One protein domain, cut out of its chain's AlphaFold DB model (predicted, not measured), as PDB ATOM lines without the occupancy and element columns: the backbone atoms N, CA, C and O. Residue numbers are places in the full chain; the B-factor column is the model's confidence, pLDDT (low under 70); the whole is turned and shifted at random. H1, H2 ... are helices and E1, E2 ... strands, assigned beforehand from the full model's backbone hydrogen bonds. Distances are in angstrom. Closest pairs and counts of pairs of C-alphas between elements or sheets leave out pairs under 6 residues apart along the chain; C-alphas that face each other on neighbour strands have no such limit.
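This is residues 10 to 121 of the 292 residues of an uncharacterized protein of Modestobacter sp. DSM 44400 (UniProt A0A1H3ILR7). A small, twisted four-stranded sheet, E1 to E4, stands at one end, and a long hairpin, E5 and E6, runs from beside its edge strand E1 along the longest axis to the short helix H2 at the other end. Long loops, residues 39 to 59 and 65 to 85, make up much of the rest. The 112 printed residues run E1 E2 E3 H1 E4 H2 E5 E6, with both sheets antiparallel, the larger in the order E1 E2 E3 E4. The class is mostly strand, with 51 residues in named elements, under half; the whole is only just loose, close to compact, with a radius of gyration of the C-alphas of 16.2 A and spans of 46 by 31 by 23 A.

E1, residues 10 to 12, begins at C-alpha 10 (69.290, 102.205, 152.663). E2 is residues 18 to 23, E3 26 to 30, H1 35 to 38, E4 60 to 64 and H2 86 to 90. E5, residues 96 to 107, measures 32.1 A, and E6, residues 110 to 120, 33.1 A, ending at C-alpha 120 (97.779, 109.792, 155.560).

E1, E2 and E3 form a meander, each strand the antiparallel neighbour of the one before; N 11 and O 20 are 2.9 A apart, N 21 and O 28 2.9 A. E4 is antiparallel to E3 at 144 degrees, with N 29 and O 61 2.9 A apart. H1 only grazes this sheet with residues 35 to 36, and is too short for an O i to N i+4 pair. The closest C-alphas of E1 and E5, Val 11 and Met 105, are 4.7 A apart. In the hairpin E5 and E6, N 103 and O 114 are 2.8 A apart. H2, whose O i to N i+4 pair is within hydrogen-bond range, comes closest to E5 at the C-alphas of Val 88 and His 96, 6.6 A.

The C-alphas farthest apart, Ala 57 and Thr 93, are 48.5 A apart. The printed part has no cut; the links H1 to E4 and E4 to H2 are long. No printed residue is under 70 in pLDDT.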
ATOM      1  N   GLU A  10      69.286 101.186 153.700       97.50
ATOM      2  CA  GLU A  10      69.290 102.205 152.663       97.50
ATOM      3  C   GLU A  10      70.478 103.148 152.850       97.50
ATOM      4  O   GLU A  10      70.768 103.604 153.960       97.50
ATOM      5  N   VAL A  11      71.151 103.474 151.751       97.50
ATOM      6  CA  VAL A  11      72.193 104.501 151.712       97.50
ATOM      7  C   VAL A  11      71.674 105.638 150.832       97.50
ATOM      8  O   VAL A  11      71.474 105.413 149.635       97.50
ATOM      9  N   PRO A  12      71.430 106.840 151.380       97.19
ATOM     10  CA  PRO A  12      71.061 108.008 150.599       97.19
ATOM     11  C   PRO A  12      72.253 108.554 149.801       97.19
ATOM     12  O   PRO A  12      73.425 108.406 150.181       97.19
ATOM     13  N   GLY A  13      71.921 109.214 148.696       95.94
ATOM     14  CA  GLY A  13      72.857 109.951 147.864       95.94
ATOM     15  C   GLY A  13      73.308 111.262 148.506       95.94
ATOM     16  O   GLY A  13      72.989 111.582 149.655       95.94
ATOM     17  N   TYR A  14      74.107 112.021 147.761       93.94
ATOM     18  CA  TYR A  14      74.787 113.212 148.273       93.94
ATOM     19  C   TYR A  14      73.836 114.392 148.535       93.94
ATOM     20  O   TYR A  14      74.175 115.272 149.323       93.94
ATOM     21  N   SER A  15      72.636 114.374 147.945       95.06
ATOM     22  CA  SER A  15      71.555 115.341 148.175       95.06
ATOM     23  C   SER A  15      70.445 114.772 149.069       95.06
ATOM     24  O   SER A  15      69.330 115.287 149.066       95.06
ATOM     25  N   ALA A  16      70.743 113.711 149.832       95.00
ATOM     26  CA  ALA A  16      69.794 112.949 150.646       95.00
ATOM     27  C   ALA A  16      68.681 112.233 149.849       95.00
ATOM     28  O   ALA A  16      67.691 111.785 150.428       95.00
ATOM     29  N   GLU A  17      68.845 112.078 148.534       96.44
ATOM     30  CA  GLU A  17      67.920 111.334 147.685       96.44
ATOM     31  C   GLU A  17      68.073 109.809 147.863       96.44
ATOM     32  O   GLU A  17      69.161 109.338 148.214       96.44
ATOM     33  N   PRO A  18      67.040 108.990 147.587       97.31
ATOM     34  CA  PRO A  18      67.176 107.535 147.619       97.31
ATOM     35  C   PRO A  18      68.226 107.060 146.609       97.31
ATOM     36  O   PRO A  18      68.107 107.365 145.422       97.31
ATOM     37  N   TYR A  19      69.227 106.292 147.053       97.50
ATOM     38  CA  TYR A  19      70.329 105.850 146.190       97.50
ATOM     39  C   TYR A  19      70.513 104.327 146.165       97.50
ATOM     40  O   TYR A  19      70.322 103.726 145.106       97.50
ATOM     41  N   LEU A  20      70.857 103.694 147.289       97.50
ATOM     42  CA  LEU A  20      71.059 102.242 147.374       97.50
ATOM     43  C   LEU A  20      70.152 101.617 148.425       97.50
ATOM     44  O   LEU A  20      69.950 102.195 149.488       97.50
ATOM     45  N   ARG A  21      69.693 100.398 148.146       97.69
ATOM     46  CA  ARG A  21      69.040  99.500 149.102       97.69
ATOM     47  C   ARG A  21      69.789  98.174 149.097       97.69
ATOM     48  O   ARG A  21      70.062  97.622 148.031       97.69
ATOM     49  N   ILE A  22      70.164  97.692 150.275       97.38
ATOM     50  CA  ILE A  22      70.947  96.470 150.465       97.38
ATOM     51  C   ILE A  22      70.257  95.648 151.546       97.38
ATOM     52  O   ILE A  22      70.200  96.064 152.706       97.38
ATOM     53  N   GLY A  23      69.759  94.472 151.192       96.00
ATOM     54  CA  GLY A  23      68.987  93.639 152.107       96.00
ATOM     55  C   GLY A  23      68.893  92.185 151.649       96.00
ATOM     56  O   GLY A  23      69.626  91.785 150.742       96.00
ATOM     57  N   PRO A  24      68.000  91.386 152.258       95.38
ATOM     58  CA  PRO A  24      67.864  89.957 151.958       95.38
ATOM     59  C   PRO A  24      67.463  89.671 150.502       95.38
ATOM     60  O   PRO A  24      67.825  88.625 149.975       95.38
ATOM     61  N   ASP A  25      66.793  90.616 149.837       94.56
ATOM     62  CA  ASP A  25      66.388  90.517 148.425       94.56
ATOM     63  C   ASP A  25      67.476  91.005 147.443       94.56
ATOM     64  O   ASP A  25      67.228  91.218 146.249       94.56
ATOM     65  N   GLY A  26      68.693  91.216 147.947       95.62
ATOM     66  CA  GLY A  26      69.851  91.650 147.182       95.62
ATOM     67  C   GLY A  26      70.086  93.159 147.223       95.62
ATOM     68  O   GLY A  26      69.870  93.828 148.238       95.62
ATOM     69  N   VAL A  27      70.600  93.692 146.117       97.56
ATOM     70  CA  VAL A  27      71.041  95.087 145.995       97.56
ATOM     71  C   VAL A  27      70.240  95.784 144.914       97.56
ATOM     72  O   VAL A  27      70.209  95.334 143.767       97.56
ATOM     73  N   TRP A  28      69.678  96.935 145.263       98.00
ATOM     74  CA  TRP A  28      68.946  97.803 144.354       98.00
ATOM     75  C   TRP A  28      69.575  99.187 144.326       98.00
ATOM     76  O   TRP A  28      69.982  99.725 145.357       98.00
ATOM     77  N   ARG A  29      69.633  99.780 143.137       97.62
ATOM     78  CA  ARG A  29      70.156 101.126 142.913       97.62
ATOM     79  C   ARG A  29      69.127 101.972 142.183       97.62
ATOM     80  O   ARG A  29      68.544 101.519 141.201       97.62
ATOM     81  N   ASN A  30      68.925 103.198 142.651       97.69
ATOM     82  CA  ASN A  30      68.054 104.161 141.994       97.69
ATOM     83  C   ASN A  30      68.772 104.769 140.782       97.69
ATOM     84  O   ASN A  30      69.694 105.574 140.944       97.69
ATOM     85  N   VAL A  31      68.341 104.435 139.565       96.69
ATOM     86  CA  VAL A  31      68.975 104.954 138.338       96.69
ATOM     87  C   VAL A  31      68.753 106.454 138.129       96.69
ATOM     88  O   VAL A  31      69.468 107.057 137.339       96.69
ATOM     89  N   ARG A  32      67.812 107.075 138.853       97.31
ATOM     90  CA  ARG A  32      67.570 108.527 138.811       97.31
ATOM     91  C   ARG A  32      68.365 109.315 139.844       97.31
ATOM     92  O   ARG A  32      68.420 110.533 139.752       97.31
ATOM     93  N   SER A  33      69.016 108.654 140.801       96.88
ATOM     94  CA  SER A  33      69.885 109.349 141.752       96.88
ATOM     95  C   SER A  33      71.174 109.811 141.057       96.88
ATOM     96  O   SER A  33      71.861 108.982 140.450       96.88
ATOM     97  N   PRO A  34      71.578 111.089 141.190       94.88
ATOM     98  CA  PRO A  34      72.903 111.545 140.771       94.88
ATOM     99  C   PRO A  34      74.044 110.711 141.364       94.88
ATOM    100  O   PRO A  34      75.036 110.454 140.675       94.88
ATOM    101  N   ALA A  35      73.882 110.216 142.599       94.69
ATOM    102  CA  ALA A  35      74.856 109.351 143.258       94.69
ATOM    103  C   ALA A  35      75.175 108.079 142.450       94.69
ATOM    104  O   ALA A  35      76.305 107.595 142.508       94.69
ATOM    105  N   THR A  36      74.240 107.576 141.634       93.06
ATOM    106  CA  THR A  36      74.481 106.446 140.722       93.06
ATOM    107  C   THR A  36      75.595 106.710 139.733       93.06
ATOM    108  O   THR A  36      76.353 105.790 139.449       93.06
ATOM    109  N   TYR A  37      75.704 107.934 139.226       91.12
ATOM    110  CA  TYR A  37      76.627 108.266 138.148       91.12
ATOM    111  C   TYR A  37      77.944 108.808 138.679       91.12
ATOM    112  O   TYR A  37      79.002 108.374 138.234       91.12
ATOM    113  N   VAL A  38      77.898 109.690 139.679       89.75
ATOM    114  CA  VAL A  38      79.131 110.232 140.268       89.75
ATOM    115  C   VAL A  38      79.941 109.130 140.963       89.75
ATOM    116  O   VAL A  38      81.160 109.160 140.913       89.75
ATOM    117  N   SER A  39      79.294 108.094 141.511       87.62
ATOM    118  CA  SER A  39      79.985 106.964 142.158       87.62
ATOM    119  C   SER A  39      80.598 105.953 141.172       87.62
ATOM    120  O   SER A  39      81.241 105.000 141.609       87.62
ATOM    121  N   LEU A  40      80.395 106.110 139.854       85.06
ATOM    122  CA  LEU A  40      81.059 105.274 138.837       85.06
ATOM    123  C   LEU A  40      82.498 105.711 138.576       85.06
ATOM    124  O   LEU A  40      83.304 104.905 138.120       85.06
ATOM    125  N   ASP A  41      82.812 106.973 138.856       81.94
ATOM    126  CA  ASP A  41      84.125 107.551 138.636       81.94
ATOM    127  C   ASP A  41      84.670 108.117 139.948       81.94
ATOM    128  O   ASP A  41      83.992 108.836 140.683       81.94
ATOM    129  N   ARG A  42      85.933 107.808 140.247       83.19
ATOM    130  CA  ARG A  42      86.571 108.245 141.492       83.19
ATOM    131  C   ARG A  42      86.592 109.771 141.646       83.19
ATOM    132  O   ARG A  42      86.567 110.243 142.770       83.19
ATOM    133  N   TYR A  43      86.656 110.534 140.559       82.31
ATOM    134  CA  TYR A  43      86.805 111.992 140.573       82.31
ATOM    135  C   TYR A  43      85.647 112.727 139.880       82.31
ATOM    136  O   TYR A  43      85.735 113.931 139.657       82.31
ATOM    137  N   THR A  44      84.542 112.040 139.577       79.00
ATOM    138  CA  THR A  44      83.400 112.588 138.823       79.00
ATOM    139  C   THR A  44      83.794 113.173 137.460       79.00
ATOM    140  O   THR A  44      83.335 114.244 137.069       79.00
ATOM    141  N   ALA A  45      84.649 112.489 136.698       74.06
ATOM    142  CA  ALA A  45      85.033 112.956 135.362       74.06
ATOM    143  C   ALA A  45      83.873 112.918 134.338       74.06
ATOM    144  O   ALA A  45      83.934 113.562 133.291       74.06
ATOM    145  N   THR A  46      82.808 112.163 134.626       74.81
ATOM    146  CA  THR A  46      81.635 112.000 133.761       74.81
ATOM    147  C   THR A  46      80.501 112.948 134.143       74.81
ATOM    148  O   THR A  46      80.098 113.004 135.304       74.81
ATOM    149  N   GLY A  47      79.931 113.639 133.152       82.06
ATOM    150  CA  GLY A  47      78.726 114.450 133.339       82.06
ATOM    151  C   GLY A  47      77.497 113.613 133.710       82.06
ATOM    152  O   GLY A  47      77.390 112.441 133.347       82.06
ATOM    153  N   LEU A  48      76.557 114.234 134.425       88.19
ATOM    154  CA  LEU A  48      75.289 113.608 134.791       88.19
ATOM    155  C   LEU A  48      74.358 113.513 133.571       88.19
ATOM    156  O   LEU A  48      74.206 114.502 132.848       88.19
ATOM    157  N   PRO A  49      73.710 112.360 133.326       91.31
ATOM    158  CA  PRO A  49      72.701 112.269 132.283       91.31
ATOM    159  C   PRO A  49      71.418 113.018 132.689       91.31
ATOM    160  O   PRO A  49      71.154 113.166 133.881       91.31
ATOM    161  N   PRO A  50      70.567 113.428 131.729       91.19
ATOM    162  CA  PRO A  50      69.366 114.217 132.022       91.19
ATOM    163  C   PRO A  50      68.376 113.551 132.986       91.19
ATOM    164  O   PRO A  50      67.669 114.249 133.700       91.19
ATOM    165  N   GLN A  51      68.317 112.214 133.020       91.56
ATOM    166  CA  GLN A  51      67.445 111.490 133.950       91.56
ATOM    167  C   GLN A  51      67.952 111.451 135.405       91.56
ATOM    168  O   GLN A  51      67.240 110.952 136.275       91.56
ATOM    169  N   ALA A  52      69.182 111.909 135.669       94.38
ATOM    170  CA  ALA A  52      69.747 111.976 137.011       94.38
ATOM    171  C   ALA A  52      69.217 113.224 137.735       94.38
ATOM    172  O   ALA A  52      69.822 114.293 137.682       94.38
ATOM    173  N   ASP A  53      68.080 113.072 138.404       95.12
ATOM    174  CA  ASP A  53      67.380 114.129 139.126       95.12
ATOM    175  C   ASP A  53      67.149 113.689 140.583       95.12
ATOM    176  O   ASP A  53      66.392 112.742 140.824       95.12
ATOM    177  N   PRO A  54      67.769 114.360 141.574       95.19
ATOM    178  CA  PRO A  54      67.613 113.996 142.979       95.19
ATOM    179  C   PRO A  54      66.183 114.207 143.504       95.19
ATOM    180  O   PRO A  54      65.839 113.645 144.541       95.19
ATOM    181  N   ALA A  55      65.350 114.995 142.815       96.06
ATOM    182  CA  ALA A  55      63.954 115.228 143.179       96.06
ATOM    183  C   ALA A  55      62.975 114.251 142.501       96.06
ATOM    184  O   ALA A  55      61.798 114.204 142.870       96.06
ATOM    185  N   ALA A  56      63.429 113.467 141.518       96.06
ATOM    186  CA  ALA A  56      62.571 112.519 140.825       96.06
ATOM    187  C   ALA A  56      62.211 111.321 141.718       96.06
ATOM    188  O   ALA A  56      63.015 110.837 142.517       96.06
ATOM    189  N   ALA A  57      61.001 110.782 141.528       96.75
ATOM    190  CA  ALA A  57      60.610 109.523 142.158       96.75
ATOM    191  C   ALA A  57      61.610 108.409 141.779       96.75
ATOM    192  O   ALA A  57      61.971 108.321 140.600       96.75
ATOM    193  N   PRO A  58      62.051 107.571 142.738       97.44
ATOM    194  CA  PRO A  58      63.114 106.607 142.503       97.44
ATOM    195  C   PRO A  58      62.699 105.538 141.492       97.44
ATOM    196  O   PRO A  58      61.579 105.029 141.516       97.44
ATOM    197  N   GLU A  59      63.643 105.160 140.636       98.00
ATOM    198  CA  GLU A  59      63.503 104.066 139.683       98.00
ATOM    199  C   GLU A  59      64.526 102.985 140.038       98.00
ATOM    200  O   GLU A  59      65.727 103.129 139.805       98.00
ATOM    201  N   TRP A  60      64.050 101.922 140.687       98.06
ATOM    202  CA  TRP A  60      64.911 100.881 141.237       98.06
ATOM    203  C   TRP A  60      65.337  99.874 140.172       98.06
ATOM    204  O   TRP A  60      64.508  99.214 139.548       98.06
ATOM    205  N   GLN A  61      66.647  99.700 140.034       97.44
ATOM    206  CA  GLN A  61      67.267  98.646 139.245       97.44
ATOM    207  C   GLN A  61      67.974  97.664 140.180       97.44
ATOM    208  O   GLN A  61      68.818  98.070 140.982       97.44
ATOM    209  N   GLN A  62      67.660  96.375 140.058       97.06
ATOM    210  CA  GLN A  62      68.380  95.334 140.787       97.06
ATOM    211  C   GLN A  62      69.773  95.152 140.180       97.06
ATOM    212  O   GLN A  62      69.916  94.995 138.968       97.06
ATOM    213  N   LEU A  63      70.799  95.185 141.025       94.75
ATOM    214  CA  LEU A  63      72.194  94.982 140.629       94.75
ATOM    215  C   LEU A  63      72.707  93.590 140.984       94.75
ATOM    216  O   LEU A  63      73.618  93.085 140.337       94.75
ATOM    217  N   SER A  64      72.158  93.000 142.040       93.44
ATOM    218  CA  SER A  64      72.581  91.708 142.561       93.44
ATOM    219  C   SER A  64      71.440  91.073 143.340       93.44
ATOM    220  O   SER A  64      70.651  91.783 143.963       93.44
ATOM    221  N   THR A  65      71.383  89.746 143.339       95.12
ATOM    222  CA  THR A  65      70.552  88.954 144.256       95.12
ATOM    223  C   THR A  65      71.267  88.670 145.580       95.12
ATOM    224  O   THR A  65      70.643  88.204 146.522       95.12
ATOM    225  N   GLU A  66      72.569  88.950 145.663       94.62
ATOM    226  CA  GLU A  66      73.366  88.811 146.883       94.62
ATOM    227  C   GLU A  66      73.334  90.102 147.713       94.62
ATOM    228  O   GLU A  66      73.384  91.194 147.138       94.62
ATOM    229  N   PRO A  67      73.354  90.028 149.057       94.38
ATOM    230  CA  PRO A  67      73.238  91.189 149.941       94.38
ATOM    231  C   PRO A  67      74.576  91.937 150.127       94.38
ATOM    232  O   PRO A  67      74.960  92.330 151.235       94.38
ATOM    233  N   THR A  68      75.350  92.072 149.049       92.88
ATOM    234  CA  THR A  68      76.707  92.628 149.065       92.88
ATOM    235  C   THR A  68      76.911  93.577 147.899       92.88
ATOM    236  O   THR A  68      76.657  93.225 146.749       92.88
ATOM    237  N   TYR A  69      77.424  94.772 148.195       91.69
ATOM    238  CA  TYR A  69      77.745  95.770 147.180       91.69
ATOM    239  C   TYR A  69      78.983  96.587 147.542       91.69
ATOM    240  O   TYR A  69      79.233  96.882 148.717       91.69
ATOM    241  N   VAL A  70      79.744  96.972 146.520       90.00
ATOM    242  CA  VAL A  70      80.918  97.846 146.612       90.00
ATOM    243  C   VAL A  70      80.703  99.017 145.660       90.00
ATOM    244  O   VAL A  70      80.313  98.812 144.513       90.00
ATOM    245  N   TRP A  71      80.943 100.232 146.143       89.50
ATOM    246  CA  TRP A  71      80.836 101.468 145.369       89.50
ATOM    247  C   TRP A  71      81.920 102.460 145.800       89.50
ATOM    248  O   TRP A  71      82.517 102.306 146.869       89.50
ATOM    249  N   HIS A  72      82.171 103.473 144.972       90.25
ATOM    250  CA  HIS A  72      82.989 104.621 145.351       90.25
ATOM    251  C   HIS A  72      82.128 105.654 146.074       90.25
ATOM    252  O   HIS A  72      81.116 106.090 145.535       90.25
ATOM    253  N   ASP A  73      82.535 106.068 147.273       92.94
ATOM    254  CA  ASP A  73      81.826 107.091 148.040       92.94
ATOM    255  C   ASP A  73      82.694 108.337 148.212       92.94
ATOM    256  O   ASP A  73      83.701 108.310 148.928       92.94
ATOM    257  N   HIS A  74      82.297 109.442 147.581       92.25
ATOM    258  CA  HIS A  74      83.077 110.685 147.570       92.25
ATOM    259  C   HIS A  74      83.184 111.349 148.942       92.25
ATOM    260  O   HIS A  74      84.054 112.192 149.143       92.25
ATOM    261  N   ARG A  75      82.356 110.947 149.919       94.00
ATOM    262  CA  ARG A  75      82.496 111.411 151.308       94.00
ATOM    263  C   ARG A  75      83.743 110.833 151.975       94.00
ATOM    264  O   ARG A  75      84.240 111.419 152.925       94.00
ATOM    265  N   THR A  76      84.241 109.691 151.500       93.38
ATOM    266  CA  THR A  76      85.230 108.872 152.223       93.38
ATOM    267  C   THR A  76      86.668 109.023 151.724       93.38
ATOM    268  O   THR A  76      87.580 108.422 152.292       93.38
ATOM    269  N   HIS A  77      86.911 109.815 150.673       91.44
ATOM    270  CA  HIS A  77      88.252 109.982 150.117       91.44
ATOM    271  C   HIS A  77      88.552 111.415 149.672       91.44
ATOM    272  O   HIS A  77      87.675 112.249 149.479       91.44
ATOM    273  N   TRP A  78      89.841 111.688 149.477       92.94
ATOM    274  CA  TRP A  78      90.317 112.959 148.949       92.94
ATOM    275  C   TRP A  78      89.975 113.096 147.458       92.94
ATOM    276  O   TRP A  78      90.315 112.214 146.663       92.94
ATOM    277  N   MET A  79      89.297 114.188 147.089       90.62
ATOM    278  CA  MET A  79      88.794 114.437 145.727       90.62
ATOM    279  C   MET A  79      89.751 115.265 144.854       90.62
ATOM    280  O   MET A  79      89.640 115.230 143.631       90.62
ATOM    281  N   SER A  80      90.702 116.004 145.438       90.06
ATOM    282  CA  SER A  80      91.605 116.872 144.668       90.06
ATOM    283  C   SER A  80      92.751 116.070 144.044       90.06
ATOM    284  O   SER A  80      93.790 115.833 144.662       90.06
ATOM    285  N   GLN A  81      92.558 115.644 142.797       88.19
ATOM    286  CA  GLN A  81      93.549 114.880 142.045       88.19
ATOM    287  C   GLN A  81      94.868 115.656 141.883       88.19
ATOM    288  O   GLN A  81      94.880 116.843 141.561       88.19
ATOM    289  N   GLY A  82      95.995 114.969 142.092       86.25
ATOM    290  CA  GLY A  82      97.337 115.536 141.904       86.25
ATOM    291  C   GLY A  82      97.771 116.544 142.973       86.25
ATOM    292  O   GLY A  82      98.856 117.105 142.862       86.25
ATOM    293  N   GLN A  83      96.958 116.765 144.007       92.25
ATOM    294  CA  GLN A  83      97.267 117.677 145.103       92.25
ATOM    295  C   GLN A  83      97.233 116.919 146.422       92.25
ATOM    296  O   GLN A  83      96.269 116.212 146.716       92.25
ATOM    297  N   LEU A  84      98.281 117.073 147.228       93.38
ATOM    298  CA  LEU A  84      98.268 116.575 148.599       93.38
ATOM    299  C   LEU A  84      97.321 117.438 149.447       93.38
ATOM    300  O   LEU A  84      97.260 118.654 149.234       93.38
ATOM    301  N   PRO A  85      96.621 116.853 150.435       95.75
ATOM    302  CA  PRO A  85      95.941 117.638 151.456       95.75
ATOM    303  C   PRO A  85      96.907 118.657 152.081       95.75
ATOM    304  O   PRO A  85      98.053 118.290 152.345       95.75
ATOM    305  N   PRO A  86      96.493 119.907 152.364       95.25
ATOM    306  CA  PRO A  86      97.417 120.956 152.811       95.25
ATOM    307  C   PRO A  86      98.280 120.576 154.023       95.25
ATOM    308  O   PRO A  86      99.471 120.876 154.046       95.25
ATOM    309  N   VAL A  87      97.706 119.856 154.995       95.31
ATOM    310  CA  VAL A  87      98.431 119.371 156.184       95.31
ATOM    311  C   VAL A  87      99.523 118.353 155.828       95.31
ATOM    312  O   VAL A  87     100.621 118.404 156.372       95.31
ATOM    313  N   VAL A  88      99.261 117.495 154.841       97.00
ATOM    314  CA  VAL A  88     100.216 116.506 154.324       97.00
ATOM    315  C   VAL A  88     101.286 117.184 153.472       97.00
ATOM    316  O   VAL A  88     102.450 116.814 153.538       97.00
ATOM    317  N   ALA A  89     100.917 118.188 152.674       96.56
ATOM    318  CA  ALA A  89     101.877 118.949 151.878       96.56
ATOM    319  C   ALA A  89     102.898 119.688 152.761       96.56
ATOM    320  O   ALA A  89     104.059 119.814 152.375       96.56
ATOM    321  N   ALA A  90     102.471 120.158 153.938       96.88
ATOM    322  CA  ALA A  90     103.336 120.829 154.904       96.88
ATOM    323  C   ALA A  90     104.325 119.874 155.599       96.88
ATOM    324  O   ALA A  90     105.457 120.270 155.864       96.88
ATOM    325  N   ASP A  91     103.918 118.629 155.869       96.44
ATOM    326  CA  ASP A  91     104.785 117.595 156.444       96.44
ATOM    327  C   ASP A  91     104.411 116.192 155.924       96.44
ATOM    328  O   ASP A  91     103.656 115.462 156.567       96.44
ATOM    329  N   PRO A  92     104.945 115.753 154.772       94.62
ATOM    330  CA  PRO A  92     104.560 114.472 154.177       94.62
ATOM    331  C   PRO A  92     105.170 113.260 154.896       94.62
ATOM    332  O   PRO A  92     104.857 112.118 154.545       94.62
ATOM    333  N   THR A  93     106.063 113.493 155.864       94.19
ATOM    334  CA  THR A  93     106.860 112.454 156.533       94.19
ATOM    335  C   THR A  93     106.229 111.929 157.817       94.19
ATOM    336  O   THR A  93     106.705 110.941 158.375       94.19
ATOM    337  N   THR A  94     105.136 112.545 158.261       95.44
ATOM    338  CA  THR A  94     104.390 112.150 159.454       95.44
ATOM    339  C   THR A  94     102.970 111.731 159.092       95.44
ATOM    340  O   THR A  94     102.465 112.017 158.007       95.44
ATOM    341  N   SER A  95     102.334 110.975 159.985       97.00
ATOM    342  CA  SER A  95     100.943 110.566 159.801       97.00
ATOM    343  C   SER A  95      99.997 111.729 160.084       97.00
ATOM    344  O   SER A  95     100.154 112.416 161.091       97.00
ATOM    345  N   HIS A  96      98.963 111.883 159.254       97.12
ATOM    346  CA  HIS A  96      97.947 112.930 159.416       97.12
ATOM    347  C   HIS A  96      96.544 112.354 159.348       97.12
ATOM    348  O   HIS A  96      96.287 111.452 158.558       97.12
ATOM    349  N   THR A  97      95.610 112.933 160.096       97.06
ATOM    350  CA  THR A  97      94.186 112.793 159.764       97.06
ATOM    351  C   THR A  97      93.843 113.860 158.734       97.06
ATOM    352  O   THR A  97      94.105 115.040 158.949       97.06
ATOM    353  N   VAL A  98      93.312 113.436 157.591       96.19
ATOM    354  CA  VAL A  98      93.022 114.291 156.436       96.19
ATOM    355  C   VAL A  98      91.579 114.780 156.487       96.19
ATOM    356  O   VAL A  98      91.340 115.981 156.411       96.19
ATOM    357  N   ILE A  99      90.624 113.857 156.619       95.62
ATOM    358  CA  ILE A  99      89.184 114.141 156.683       95.62
ATOM    359  C   ILE A  99      88.549 113.195 157.706       95.62
ATOM    360  O   ILE A  99      88.808 111.995 157.669       95.62
ATOM    361  N   GLU A 100      87.679 113.723 158.563       96.88
ATOM    362  CA  GLU A 100      86.662 112.940 159.272       96.88
ATOM    363  C   GLU A 100      85.397 112.923 158.413       96.88
ATOM    364  O   GLU A 100      84.933 113.973 157.958       96.88
ATOM    365  N   TRP A 101      84.850 111.742 158.151       96.81
ATOM    366  CA  TRP A 101      83.733 111.557 157.236       96.81
ATOM    367  C   TRP A 101      82.577 110.813 157.893       96.81
ATOM    368  O   TRP A 101      82.715 110.096 158.884       96.81
ATOM    369  N   THR A 102      81.382 111.024 157.349       96.81
ATOM    370  CA  THR A 102      80.155 110.377 157.813       96.81
ATOM    371  C   THR A 102      79.309 109.972 156.618       96.81
ATOM    372  O   THR A 102      79.039 110.788 155.737       96.81
ATOM    373  N   VAL A 103      78.869 108.717 156.606       96.81
ATOM    374  CA  VAL A 103      77.899 108.192 155.647       96.81
ATOM    375  C   VAL A 103      76.584 107.952 156.396       96.81
ATOM    376  O   VAL A 103      76.501 106.985 157.161       96.81
ATOM    377  N   PRO A 104      75.570 108.825 156.239       96.75
ATOM    378  CA  PRO A 104      74.238 108.569 156.776       96.75
ATOM    379  C   PRO A 104      73.622 107.353 156.082       96.75
ATOM    380  O   PRO A 104      73.896 107.106 154.909       96.75
ATOM    381  N   MET A 105      72.803 106.599 156.809       96.69
ATOM    382  CA  MET A 105      72.085 105.420 156.327       96.69
ATOM    383  C   MET A 105      70.750 105.277 157.072       96.69
ATOM    384  O   MET A 105      70.526 105.886 158.116       96.69
ATOM    385  N   SER A 106      69.866 104.429 156.563       97.12
ATOM    386  CA  SER A 106      68.631 104.033 157.238       97.12
ATOM    387  C   SER A 106      68.587 102.513 157.331       97.12
ATOM    388  O   SER A 106      68.737 101.834 156.325       97.12
ATOM    389  N   TYR A 107      68.417 101.959 158.528       96.81
ATOM    390  CA  TYR A 107      68.322 100.518 158.749       96.81
ATOM    391  C   TYR A 107      66.914 100.184 159.229       96.81
ATOM    392  O   TYR A 107      66.529 100.542 160.343       96.81
ATOM    393  N   GLY A 108      66.108  99.566 158.364       94.94
ATOM    394  CA  GLY A 108      64.690  99.312 158.642       94.94
ATOM    395  C   GLY A 108      63.887 100.584 158.950       94.94
ATOM    396  O   GLY A 108      62.985 100.548 159.783       94.94
ATOM    397  N   GLY A 109      64.249 101.718 158.340       93.56
ATOM    398  CA  GLY A 109      63.631 103.030 158.579       93.56
ATOM    399  C   GLY A 109      64.238 103.829 159.739       93.56
ATOM    400  O   GLY A 109      63.969 105.025 159.859       93.56
ATOM    401  N   ALA A 110      65.070 103.212 160.585       96.88
ATOM    402  CA  ALA A 110      65.775 103.913 161.652       96.88
ATOM    403  C   ALA A 110      67.045 104.587 161.113       96.88
ATOM    404  O   ALA A 110      67.879 103.936 160.485       96.88
ATOM    405  N   GLN A 111      67.217 105.879 161.391       97.12
ATOM    406  CA  GLN A 111      68.410 106.620 160.979       97.12
ATOM    407  C   GLN A 111      69.643 106.122 161.735       97.12
ATOM    408  O   GLN A 111      69.659 106.080 162.966       97.12
ATOM    409  N   VAL A 112      70.684 105.771 160.988       96.75
ATOM    410  CA  VAL A 112      71.996 105.374 161.503       96.75
ATOM    411  C   VAL A 112      73.087 106.082 160.701       96.75
ATOM    412  O   VAL A 112      72.839 106.633 159.631       96.75
ATOM    413  N   ALA A 113      74.313 106.098 161.210       96.19
ATOM    414  CA  ALA A 113      75.434 106.703 160.507       96.19
ATOM    415  C   ALA A 113      76.695 105.864 160.690       96.19
ATOM    416  O   ALA A 113      76.939 105.311 161.764       96.19
ATOM    417  N   VAL A 114      77.498 105.789 159.633       95.81
ATOM    418  CA  VAL A 114      78.852 105.240 159.691       95.81
ATOM    419  C   VAL A 114      79.822 106.406 159.730       95.81
ATOM    420  O   VAL A 114      79.855 107.214 158.804       95.81
ATOM    421  N   HIS A 115      80.608 106.478 160.797       97.31
ATOM    422  CA  HIS A 115      81.686 107.446 160.943       97.31
ATOM    423  C   HIS A 115      83.023 106.780 160.637       97.31
ATOM    424  O   HIS A 115      83.221 105.600 160.939       97.31
ATOM    425  N   GLY A 116      83.951 107.544 160.082       96.69
ATOM    426  CA  GLY A 116      85.323 107.103 159.913       96.69
ATOM    427  C   GLY A 116      86.235 108.258 159.554       96.69
ATOM    428  O   GLY A 116      85.787 109.382 159.347       96.69
ATOM    429  N   SER A 117      87.521 107.956 159.457       96.88
ATOM    430  CA  SER A 117      88.549 108.929 159.124       96.88
ATOM    431  C   SER A 117      89.342 108.482 157.902       96.88
ATOM    432  O   SER A 117      89.484 107.294 157.604       96.88
ATOM    433  N   LEU A 118      89.830 109.457 157.145       96.06
ATOM    434  CA  LEU A 118      90.841 109.278 156.117       96.06
ATOM    435  C   LEU A 118      92.174 109.729 156.702       96.06
ATOM    436  O   LEU A 118      92.340 110.907 157.018       96.06
ATOM    437  N   THR A 119      93.132 108.815 156.805       96.50
ATOM    438  CA  THR A 119      94.473 109.117 157.313       96.50
ATOM    439  C   THR A 119      95.529 109.029 156.218       96.50
ATOM    440  O   THR A 119      95.475 108.157 155.353       96.50
ATOM    441  N   TRP A 120      96.529 109.898 156.296       96.38
ATOM    442  CA  TRP A 120      97.779 109.792 155.560       96.38
ATOM    443  C   TRP A 120      98.779 108.958 156.356       96.38
ATOM    444  O   TRP A 120      99.013 109.224 157.537       96.38
ATOM    445  N   SER A 121      99.394 107.983 155.694       95.62
ATOM    446  CA  SER A 121     100.563 107.267 156.201       95.62
ATOM    447  C   SER A 121     101.768 107.672 155.356       95.62
ATOM    448  O   SER A 121     101.668 107.617 154.126       95.62
TER     449      SER A 121